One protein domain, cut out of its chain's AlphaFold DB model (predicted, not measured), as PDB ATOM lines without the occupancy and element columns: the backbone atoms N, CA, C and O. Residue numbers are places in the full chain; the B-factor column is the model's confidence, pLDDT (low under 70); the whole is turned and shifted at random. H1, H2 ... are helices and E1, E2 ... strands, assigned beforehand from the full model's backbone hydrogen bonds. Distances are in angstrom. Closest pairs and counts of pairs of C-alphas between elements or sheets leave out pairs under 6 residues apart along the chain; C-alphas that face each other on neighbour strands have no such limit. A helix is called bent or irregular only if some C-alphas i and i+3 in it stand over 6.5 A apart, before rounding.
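AT A GLANCE: This is residues 20 to 82 of the 91 residues of an uncharacterized protein of Thauera sp. (strain MZ1T) (UniProt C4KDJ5). A rod of helices: the long H1 runs one way, and H2 and H3 follow one another in the opposite direction beside its two ends, H2 folding back in a hairpin and H3 carrying the length on past the beginning of H1. The short strand E1 runs beside H2 on the way into H1. The printed part has 63 residues, with one named strand and three named helices in the order E1, H1, H2, H3; its class is mostly helix. It is only just loose, close to compact, with a radius of gyration of the C-alphas of 13.2 A, and spans 44 by 16 by 16 A.

IN THESE COORDINATES: E1, residues 25 to 27, begins at C-alpha 25 at (31.258, -107.155, 47.292) and is 6.6 A long. H1, residues 35 to 51, is 24.6 A long and begins at C-alpha 35 at (34.496, -88.457, 57.670). H2, residues 54 to 64, is 15.8 A long and irregular, with C-alphas 55 and 58 7.0 A apart. H3, residues 69 to 82, is 19.9 A long and ends at C-alpha 82 at (27.073, -83.952, 72.102).

HOW THE PARTS SIT: E1 pairs with no named strand; its closest C-alpha pair with H2 is Pro 27 and Phe 64, 6.1 A apart. E1 and H3 are apart. H1 and H2 form a helical hairpin at a shallow tilt of 24 degrees, opposite ways. They touch with residues 45 to 49 alone of H1, the closest C-alphas being those of Val 49 and Arg 57, 5.8 A apart. H1 and H3 run opposite ways at a shallow tilt of 2 degrees. Residues 35 to 42 alone of H1 touch residues 69 to 73 alone of H3; the closest C-alphas, of Arg 38 and Pro 69, are 5.3 A apart. H2 and H3 are apart. In H1 and H3 every O i to N i+4 pair is within hydrogen-bond range; in H2, 5 of 7 are.

THE WHOLE: The C-alphas farthest apart, of Ala 55 and Leu 82, are 44.5 A apart. The printed part has no cut. The links H1 to H2 and H2 to H3 are tight, E1 to H1 is short, and no link is long. The mean pLDDT of the printed part is 95.1, and no printed residue is under 70.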
ATOM      1  N   THR A  20      32.291-111.765  47.712       91.75
ATOM      2  CA  THR A  20      31.297-112.841  47.775       91.75
ATOM      3  C   THR A  20      31.506-113.850  46.644       91.75
ATOM      4  O   THR A  20      32.174-113.581  45.645       91.75
ATOM      5  N   ARG A  21      30.932-115.055  46.782       90.44
ATOM      6  CA  ARG A  21      31.113-116.155  45.808       90.44
ATOM      7  C   ARG A  21      30.588-115.839  44.404       90.44
ATOM      8  O   ARG A  21      31.022-116.463  43.445       90.44
ATOM      9  N   ASP A  22      29.655-114.901  44.285       91.06
ATOM     10  CA  ASP A  22      29.083-114.427  43.020       91.06
ATOM     11  C   ASP A  22      29.894-113.289  42.371       91.06
ATOM     12  O   ASP A  22      29.427-112.684  41.408       91.06
ATOM     13  N   GLY A  23      31.102-113.004  42.875       91.06
ATOM     14  CA  GLY A  23      31.996-111.979  42.329       91.06
ATOM     15  C   GLY A  23      31.584-110.547  42.674       91.06
ATOM     16  O   GLY A  23      32.086-109.609  42.061       91.06
ATOM     17  N   LEU A  24      30.663-110.381  43.626       95.31
ATOM     18  CA  LEU A  24      30.246-109.091  44.166       95.31
ATOM     19  C   LEU A  24      30.969-108.796  45.486       95.31
ATOM     20  O   LEU A  24      31.797-109.571  45.966       95.31
ATOM     21  N   TYR A  25      30.647-107.648  46.066       96.38
ATOM     22  CA  TYR A  25      31.258-107.155  47.292       96.38
ATOM     23  C   TYR A  25      30.176-106.773  48.304       96.38
ATOM     24  O   TYR A  25      29.350-105.896  48.047       96.38
ATOM     25  N   ALA A  26      30.163-107.432  49.460       95.56
ATOM     26  CA  ALA A  26      29.252-107.124  50.558       95.56
ATOM     27  C   ALA A  26      29.847-106.022  51.452       95.56
ATOM     28  O   ALA A  26      31.030-106.101  51.787       95.56
ATOM     29  N   PRO A  27      29.069-105.006  51.865       96.00
ATOM     30  CA  PRO A  27      29.573-103.977  52.769       96.00
ATOM     31  C   PRO A  27      29.865-104.549  54.161       96.00
ATOM     32  O   PRO A  27      29.077-105.334  54.692       96.00
ATOM     33  N   ILE A  28      30.967-104.111  54.770       95.31
ATOM     34  CA  ILE A  28      31.202-104.267  56.207       95.31
ATOM     35  C   ILE A  28      30.493-103.108  56.912       95.31
ATOM     36  O   ILE A  28      30.747-101.943  56.605       95.31
ATOM     37  N   ALA A  29      29.591-103.414  57.842       93.62
ATOM     38  CA  ALA A  29      28.892-102.395  58.617       93.62
ATOM     39  C   ALA A  29      29.748-101.962  59.814       93.62
ATOM     40  O   ALA A  29      30.037-102.767  60.700       93.62
ATOM     41  N   PHE A  30      30.129-100.688  59.850       94.56
ATOM     42  CA  PHE A  30      30.845-100.095  60.978       94.56
ATOM     43  C   PHE A  30      29.900 -99.264  61.838       94.56
ATOM     44  O   PHE A  30      29.094 -98.497  61.310       94.56
ATOM     45  N   LEU A  31      30.033 -99.411  63.159       91.19
ATOM     46  CA  LEU A  31      29.259 -98.654  64.147       91.19
ATOM     47  C   LEU A  31      29.682 -97.180  64.201       91.19
ATOM     48  O   LEU A  31      28.835 -96.300  64.299       91.19
ATOM     49  N   PHE A  32      30.986 -96.922  64.113       93.88
ATOM     50  CA  PHE A  32      31.555 -95.580  64.078       93.88
ATOM     51  C   PHE A  32      32.271 -95.375  62.753       93.88
ATOM     52  O   PHE A  32      33.132 -96.171  62.376       93.88
ATOM     53  N   VAL A  33      31.912 -94.303  62.053       96.69
ATOM     54  CA  VAL A  33      32.497 -93.936  60.764       96.69
ATOM     55  C   VAL A  33      33.010 -92.516  60.896       96.69
ATOM     56  O   VAL A  33      32.253 -91.609  61.211       96.69
ATOM     57  N   THR A  34      34.301 -92.306  60.682       96.25
ATOM     58  CA  THR A  34      34.846 -90.947  60.575       96.25
ATOM     59  C   THR A  34      34.572 -90.388  59.181       96.25
ATOM     60  O   THR A  34      34.356 -91.148  58.238       96.25
ATOM     61  N   GLU A  35      34.644 -89.069  59.001       96.19
ATOM     62  CA  GLU A  35      34.496 -88.457  57.670       96.19
ATOM     63  C   GLU A  35      35.512 -89.008  56.663       96.19
ATOM     64  O   GLU A  35      35.147 -89.385  55.553       96.19
ATOM     65  N   ARG A  36      36.772 -89.167  57.091       96.50
ATOM     66  CA  ARG A  36      37.814 -89.788  56.267       96.50
ATOM     67  C   ARG A  36      37.453 -91.219  55.876       96.50
ATOM     68  O   ARG A  36      37.629 -91.607  54.728       96.50
ATOM     69  N   MET A  37      36.933 -92.001  56.818       97.44
ATOM     70  CA  MET A  37      36.530 -93.377  56.550       97.44
ATOM     71  C   MET A  37      35.333 -93.448  55.598       97.44
ATOM     72  O   MET A  37      35.320 -94.304  54.719       97.44
ATOM     73  N   ARG A  38      34.355 -92.539  55.716       97.88
ATOM     74  CA  ARG A  38      33.268 -92.392  54.735       97.88
ATOM     75  C   ARG A  38      33.838 -92.169  53.337       97.88
ATOM     76  O   ARG A  38      33.430 -92.866  52.411       97.88
ATOM     77  N   ASP A  39      34.773 -91.235  53.191       98.12
ATOM     78  CA  ASP A  39      35.366 -90.906  51.891       98.12
ATOM     79  C   ASP A  39      36.145 -92.091  51.311       98.12
ATOM     80  O   ASP A  39      35.969 -92.436  50.141       98.12
ATOM     81  N   ASP A  40      36.918 -92.787  52.148       97.38
ATOM     82  CA  ASP A  40      37.647 -93.995  51.760       97.38
ATOM     83  C   ASP A  40      36.690 -95.128  51.325       97.38
ATOM     84  O   ASP A  40      36.932 -95.785  50.308       97.38
ATOM     85  N   ILE A  41      35.566 -95.326  52.033       97.31
ATOM     86  CA  ILE A  41      34.523 -96.303  51.669       97.31
ATOM     87  C   ILE A  41      33.899 -95.950  50.314       97.31
ATOM     88  O   ILE A  41      33.738 -96.828  49.464       97.31
ATOM     89  N   LEU A  42      33.521 -94.686  50.102       97.44
ATOM     90  CA  LEU A  42      32.882 -94.239  48.859       97.44
ATOM     91  C   LEU A  42      33.834 -94.349  47.664       97.44
ATOM     92  O   LEU A  42      33.427 -94.801  46.590       97.44
ATOM     93  N   ASN A  43      35.107 -94.002  47.858       96.75
ATOM     94  CA  ASN A  43      36.135 -94.185  46.845       96.75
ATOM     95  C   ASN A  43      36.329 -95.671  46.504       96.75
ATOM     96  O   ASN A  43      36.327 -96.041  45.330       96.75
ATOM     97  N   GLU A  44      36.411 -96.546  47.511       96.44
ATOM     98  CA  GLU A  44      36.495 -97.990  47.286       96.44
ATOM     99  C   GLU A  44      35.277 -98.518  46.510       96.44
ATOM    100  O   GLU A  44      35.451 -99.257  45.543       96.44
ATOM    101  N   ARG A  45      34.052 -98.090  46.849       96.94
ATOM    102  CA  ARG A  45      32.834 -98.464  46.101       96.94
ATOM    103  C   ARG A  45      32.920 -98.088  44.624       96.94
ATOM    104  O   ARG A  45      32.567 -98.905  43.773       96.94
ATOM    105  N   SER A  46      33.394 -96.879  44.322       95.75
ATOM    106  CA  SER A  46      33.582 -96.404  42.945       95.75
ATOM    107  C   SER A  46      34.538 -97.312  42.166       95.75
ATOM    108  O   SER A  46      34.198 -97.804  41.087       95.75
ATOM    109  N   LEU A  47      35.696 -97.621  42.758       95.12
ATOM    110  CA  LEU A  47      36.698 -98.499  42.156       95.12
ATOM    111  C   LEU A  47      36.158 -99.925  41.945       95.12
ATOM    112  O   LEU A  47      36.348-100.508  40.876       95.12
ATOM    113  N   LEU A  48      35.424-100.468  42.921       94.50
ATOM    114  CA  LEU A  48      34.804-101.790  42.815       94.50
ATOM    115  C   LEU A  48      33.792-101.843  41.665       94.50
ATOM    116  O   LEU A  48      33.861-102.750  40.838       94.50
ATOM    117  N   VAL A  49      32.894-100.860  41.548       94.94
ATOM    118  CA  VAL A  49      31.912-100.804  40.446       94.94
ATOM    119  C   VAL A  49      32.596-100.659  39.088       94.94
ATOM    120  O   VAL A  49      32.176-101.310  38.127       94.94
ATOM    121  N   ALA A  50      33.649 -99.843  39.000       92.31
ATOM    122  CA  ALA A  50      34.417 -99.660  37.772       92.31
ATOM    123  C   ALA A  50      35.076-100.970  37.303       92.31
ATOM    124  O   ALA A  50      35.074-101.250  36.103       92.31
ATOM    125  N   SER A  51      35.558-101.791  38.244       90.50
ATOM    126  CA  SER A  51      36.176-103.098  37.966       90.50
ATOM    127  C   SER A  51      35.180-104.190  37.547       90.50
ATOM    128  O   SER A  51      35.574-105.203  36.972       90.50
ATOM    129  N   LEU A  52      33.880-104.004  37.806       92.75
ATOM    130  CA  LEU A  52      32.868-105.018  37.521       92.75
ATOM    131  C   LEU A  52      32.350-104.956  36.073       92.75
ATOM    132  O   LEU A  52      32.155-103.862  35.516       92.75
ATOM    133  N   PRO A  53      31.989-106.120  35.490       93.19
ATOM    134  CA  PRO A  53      31.233-106.184  34.246       93.19
ATOM    135  C   PRO A  53      29.934-105.363  34.324       93.19
ATOM    136  O   PRO A  53      29.242-105.428  35.347       93.19
ATOM    137  N   PRO A  54      29.523-104.655  33.251       93.38
ATOM    138  CA  PRO A  54      28.328-103.806  33.258       93.38
ATOM    139  C   PRO A  54      27.054-104.503  33.755       93.38
ATOM    140  O   PRO A  54      26.286-103.910  34.509       93.38
ATOM    141  N   ALA A  55      26.873-105.782  33.406       94.31
ATOM    142  CA  ALA A  55      25.723-106.588  33.819       94.31
ATOM    143  C   ALA A  55      25.601-106.766  35.347       94.31
ATOM    144  O   ALA A  55      24.503-106.980  35.855       94.31
ATOM    145  N   LEU A  56      26.710-106.667  36.088       95.12
ATOM    146  CA  LEU A  56      26.743-106.857  37.540       95.12
ATOM    147  C   LEU A  56      26.637-105.546  38.327       95.12
ATOM    148  O   LEU A  56      26.249-105.574  39.495       95.12
ATOM    149  N   ARG A  57      26.910-104.391  37.705       95.56
ATOM    150  CA  ARG A  57      26.977-103.087  38.395       95.56
ATOM    151  C   ARG A  57      25.673-102.716  39.096       95.56
ATOM    152  O   ARG A  57      25.696-102.310  40.252       95.56
ATOM    153  N   ALA A  58      24.529-102.930  38.443       95.69
ATOM    154  CA  ALA A  58      23.222-102.644  39.040       95.69
ATOM    155  C   ALA A  58      22.940-103.514  40.277       95.69
ATOM    156  O   ALA A  58      22.353-103.052  41.255       95.69
ATOM    157  N   ARG A  59      23.377-104.780  40.258       96.62
ATOM    158  CA  ARG A  59      23.247-105.681  41.409       96.62
ATOM    159  C   ARG A  59      24.222-105.303  42.525       96.62
ATOM    160  O   ARG A  59      23.825-105.336  43.685       96.62
ATOM    161  N   GLN A  60      25.447-104.904  42.181       97.69
ATOM    162  CA  GLN A  60      26.429-104.400  43.141       97.69
ATOM    163  C   GLN A  60      25.925-103.144  43.862       97.69
ATOM    164  O   GLN A  60      26.025-103.071  45.085       97.69
ATOM    165  N   GLN A  61      25.329-102.193  43.136       96.56
ATOM    166  CA  GLN A  61      24.795-100.970  43.734       96.56
ATOM    167  C   GLN A  61      23.739-101.286  44.802       96.56
ATOM    168  O   GLN A  61      23.855-100.828  45.932       96.56
ATOM    169  N   LYS A  62      22.808-102.205  44.507       96.06
ATOM    170  CA  LYS A  62      21.803-102.666  45.483       96.06
ATOM    171  C   LYS A  62      22.402-103.292  46.748       96.06
ATOM    172  O   LYS A  62      21.750-103.295  47.789       96.06
ATOM    173  N   LEU A  63      23.595-103.888  46.672       96.19
ATOM    174  CA  LEU A  63      24.291-104.395  47.859       96.19
ATOM    175  C   LEU A  63      24.902-103.257  48.674       96.19
ATOM    176  O   LEU A  63      24.817-103.289  49.899       96.19
ATOM    177  N   PHE A  64      25.483-102.260  48.009       97.06
ATOM    178  CA  PHE A  64      26.028-101.074  48.668       97.06
ATOM    179  C   PHE A  64      24.952-100.249  49.370       97.06
ATOM    180  O   PHE A  64      25.199 -99.775  50.476       97.06
ATOM    181  N   ASP A  65      23.750-100.165  48.804       94.94
ATOM    182  CA  ASP A  65      22.627 -99.420  49.387       94.94
ATOM    183  C   ASP A  65      22.149 -99.993  50.740       94.94
ATOM    184  O   ASP A  65      21.442 -99.322  51.486       94.94
ATOM    185  N   ARG A  66      22.560-101.219  51.107       94.38
ATOM    186  CA  ARG A  66      22.251-101.824  52.421       94.38
ATOM    187  C   ARG A  66      22.994-101.174  53.585       94.38
ATOM    188  O   ARG A  66      22.667-101.449  54.736       94.38
ATOM    189  N   TYR A  67      24.017-100.378  53.297       95.81
ATOM    190  CA  TYR A  67      24.815 -99.695  54.302       95.81
ATOM    191  C   TYR A  67      25.168 -98.291  53.818       95.81
ATOM    192  O   TYR A  67      25.849 -98.137  52.800       95.81
ATOM    193  N   ASP A  68      24.731 -97.278  54.562       96.19
ATOM    194  CA  ASP A  68      25.019 -95.879  54.264       96.19
ATOM    195  C   ASP A  68      26.145 -95.340  55.174       96.19
ATOM    196  O   ASP A  68      25.892 -94.993  56.334       96.19
ATOM    197  N   PRO A  69      27.394 -95.243  54.676       96.88
ATOM    198  CA  PRO A  69      28.499 -94.677  55.446       96.88
ATOM    199  C   PRO A  69      28.350 -93.165  55.674       96.88
ATOM    200  O   PRO A  69      28.977 -92.633  56.588       96.88
ATOM    201  N   VAL A  70      27.535 -92.459  54.877       97.12
ATOM    202  CA  VAL A  70      27.282 -91.020  55.047       97.12
ATOM    203  C   VAL A  70      26.416 -90.793  56.278       97.12
ATOM    204  O   VAL A  70      26.765 -89.968  57.123       97.12
ATOM    205  N   ALA A  71      25.334 -91.567  56.424       96.19
ATOM    206  CA  ALA A  71      24.526 -91.563  57.638       96.19
ATOM    207  C   ALA A  71      25.363 -91.928  58.873       96.19
ATOM    208  O   ALA A  71      25.287 -91.226  59.880       96.19
ATOM    209  N   GLY A  72      26.207 -92.965  58.776       95.69
ATOM    210  CA  GLY A  72      27.107 -93.364  59.861       95.69
ATOM    211  C   GLY A  72      28.073 -92.252  60.282       95.69
ATOM    212  O   GLY A  72      28.224 -91.994  61.476       95.69
ATOM    213  N   ALA A  73      28.684 -91.556  59.317       97.25
ATOM    214  CA  ALA A  73      29.597 -90.452  59.606       97.25
ATOM    215  C   ALA A  73      28.889 -89.275  60.271       97.25
ATOM    216  O   ALA A  73      29.373 -88.756  61.272       97.25
ATOM    217  N   ARG A  74      27.708 -88.901  59.764       96.81
ATOM    218  CA  ARG A  74      26.899 -87.838  60.362       96.81
ATOM    219  C   ARG A  74      26.540 -88.160  61.813       96.81
ATOM    220  O   ARG A  74      26.794 -87.341  62.686       96.81
ATOM    221  N   SER A  75      26.012 -89.356  62.079       95.69
ATOM    222  CA  SER A  75      25.641 -89.753  63.442       95.69
ATOM    223  C   SER A  75      26.840 -89.807  64.386       95.69
ATOM    224  O   SER A  75      26.706 -89.493  65.566       95.69
ATOM    225  N   PHE A  76      28.024 -90.178  63.891       95.81
ATOM    226  CA  PHE A  76      29.228 -90.146  64.711       95.81
ATOM    227  C   PHE A  76      29.682 -88.714  65.020       95.81
ATOM    228  O   PHE A  76      30.020 -88.430  66.166       95.81
ATOM    229  N   THR A  77      29.628 -87.801  64.048       94.25
ATOM    230  CA  THR A  77      29.904 -86.374  64.278       94.25
ATOM    231  C   THR A  77      28.928 -85.773  65.292       94.25
ATOM    232  O   THR A  77      29.370 -85.162  66.259       94.25
ATOM    233  N   GLU A  78      27.625 -86.027  65.150       94.50
ATOM    234  CA  GLU A  78      26.596 -85.578  66.105       94.50
ATOM    235  C   GLU A  78      26.864 -86.103  67.527       94.50
ATOM    236  O   GLU A  78      26.723 -85.378  68.514       94.50
ATOM    237  N   LEU A  79      27.301 -87.363  67.648       94.50
ATOM    238  CA  LEU A  79      27.689 -87.946  68.932       94.50
ATOM    239  C   LEU A  79      28.903 -87.224  69.531       94.50
ATOM    240  O   LEU A  79      28.906 -86.907  70.717       94.50
ATOM    241  N   LEU A  80      29.934 -86.950  68.732       92.56
ATOM    242  CA  LEU A  80      31.125 -86.228  69.183       92.56
ATOM    243  C   LEU A  80      30.784 -84.806  69.651       92.56
ATOM    244  O   LEU A  80      31.261 -84.380  70.704       92.56
ATOM    245  N   GLU A  81      29.915 -84.101  68.926       91.38
ATOM    246  CA  GLU A  81      29.430 -82.767  69.292       91.38
ATOM    247  C   GLU A  81      28.646 -82.771  70.609       91.38
ATOM    248  O   GLU A  81      28.859 -81.895  71.452       91.38
ATOM    249  N   LEU A  82      27.801 -83.785  70.840       92.56
ATOM    250  CA  LEU A  82      27.073 -83.952  72.102       92.56
ATOM    251  C   LEU A  82      28.027 -84.013  73.305       92.56
ATOM    252  O   LEU A  82      27.754 -83.426  74.353       92.56
TER     253      LEU A  82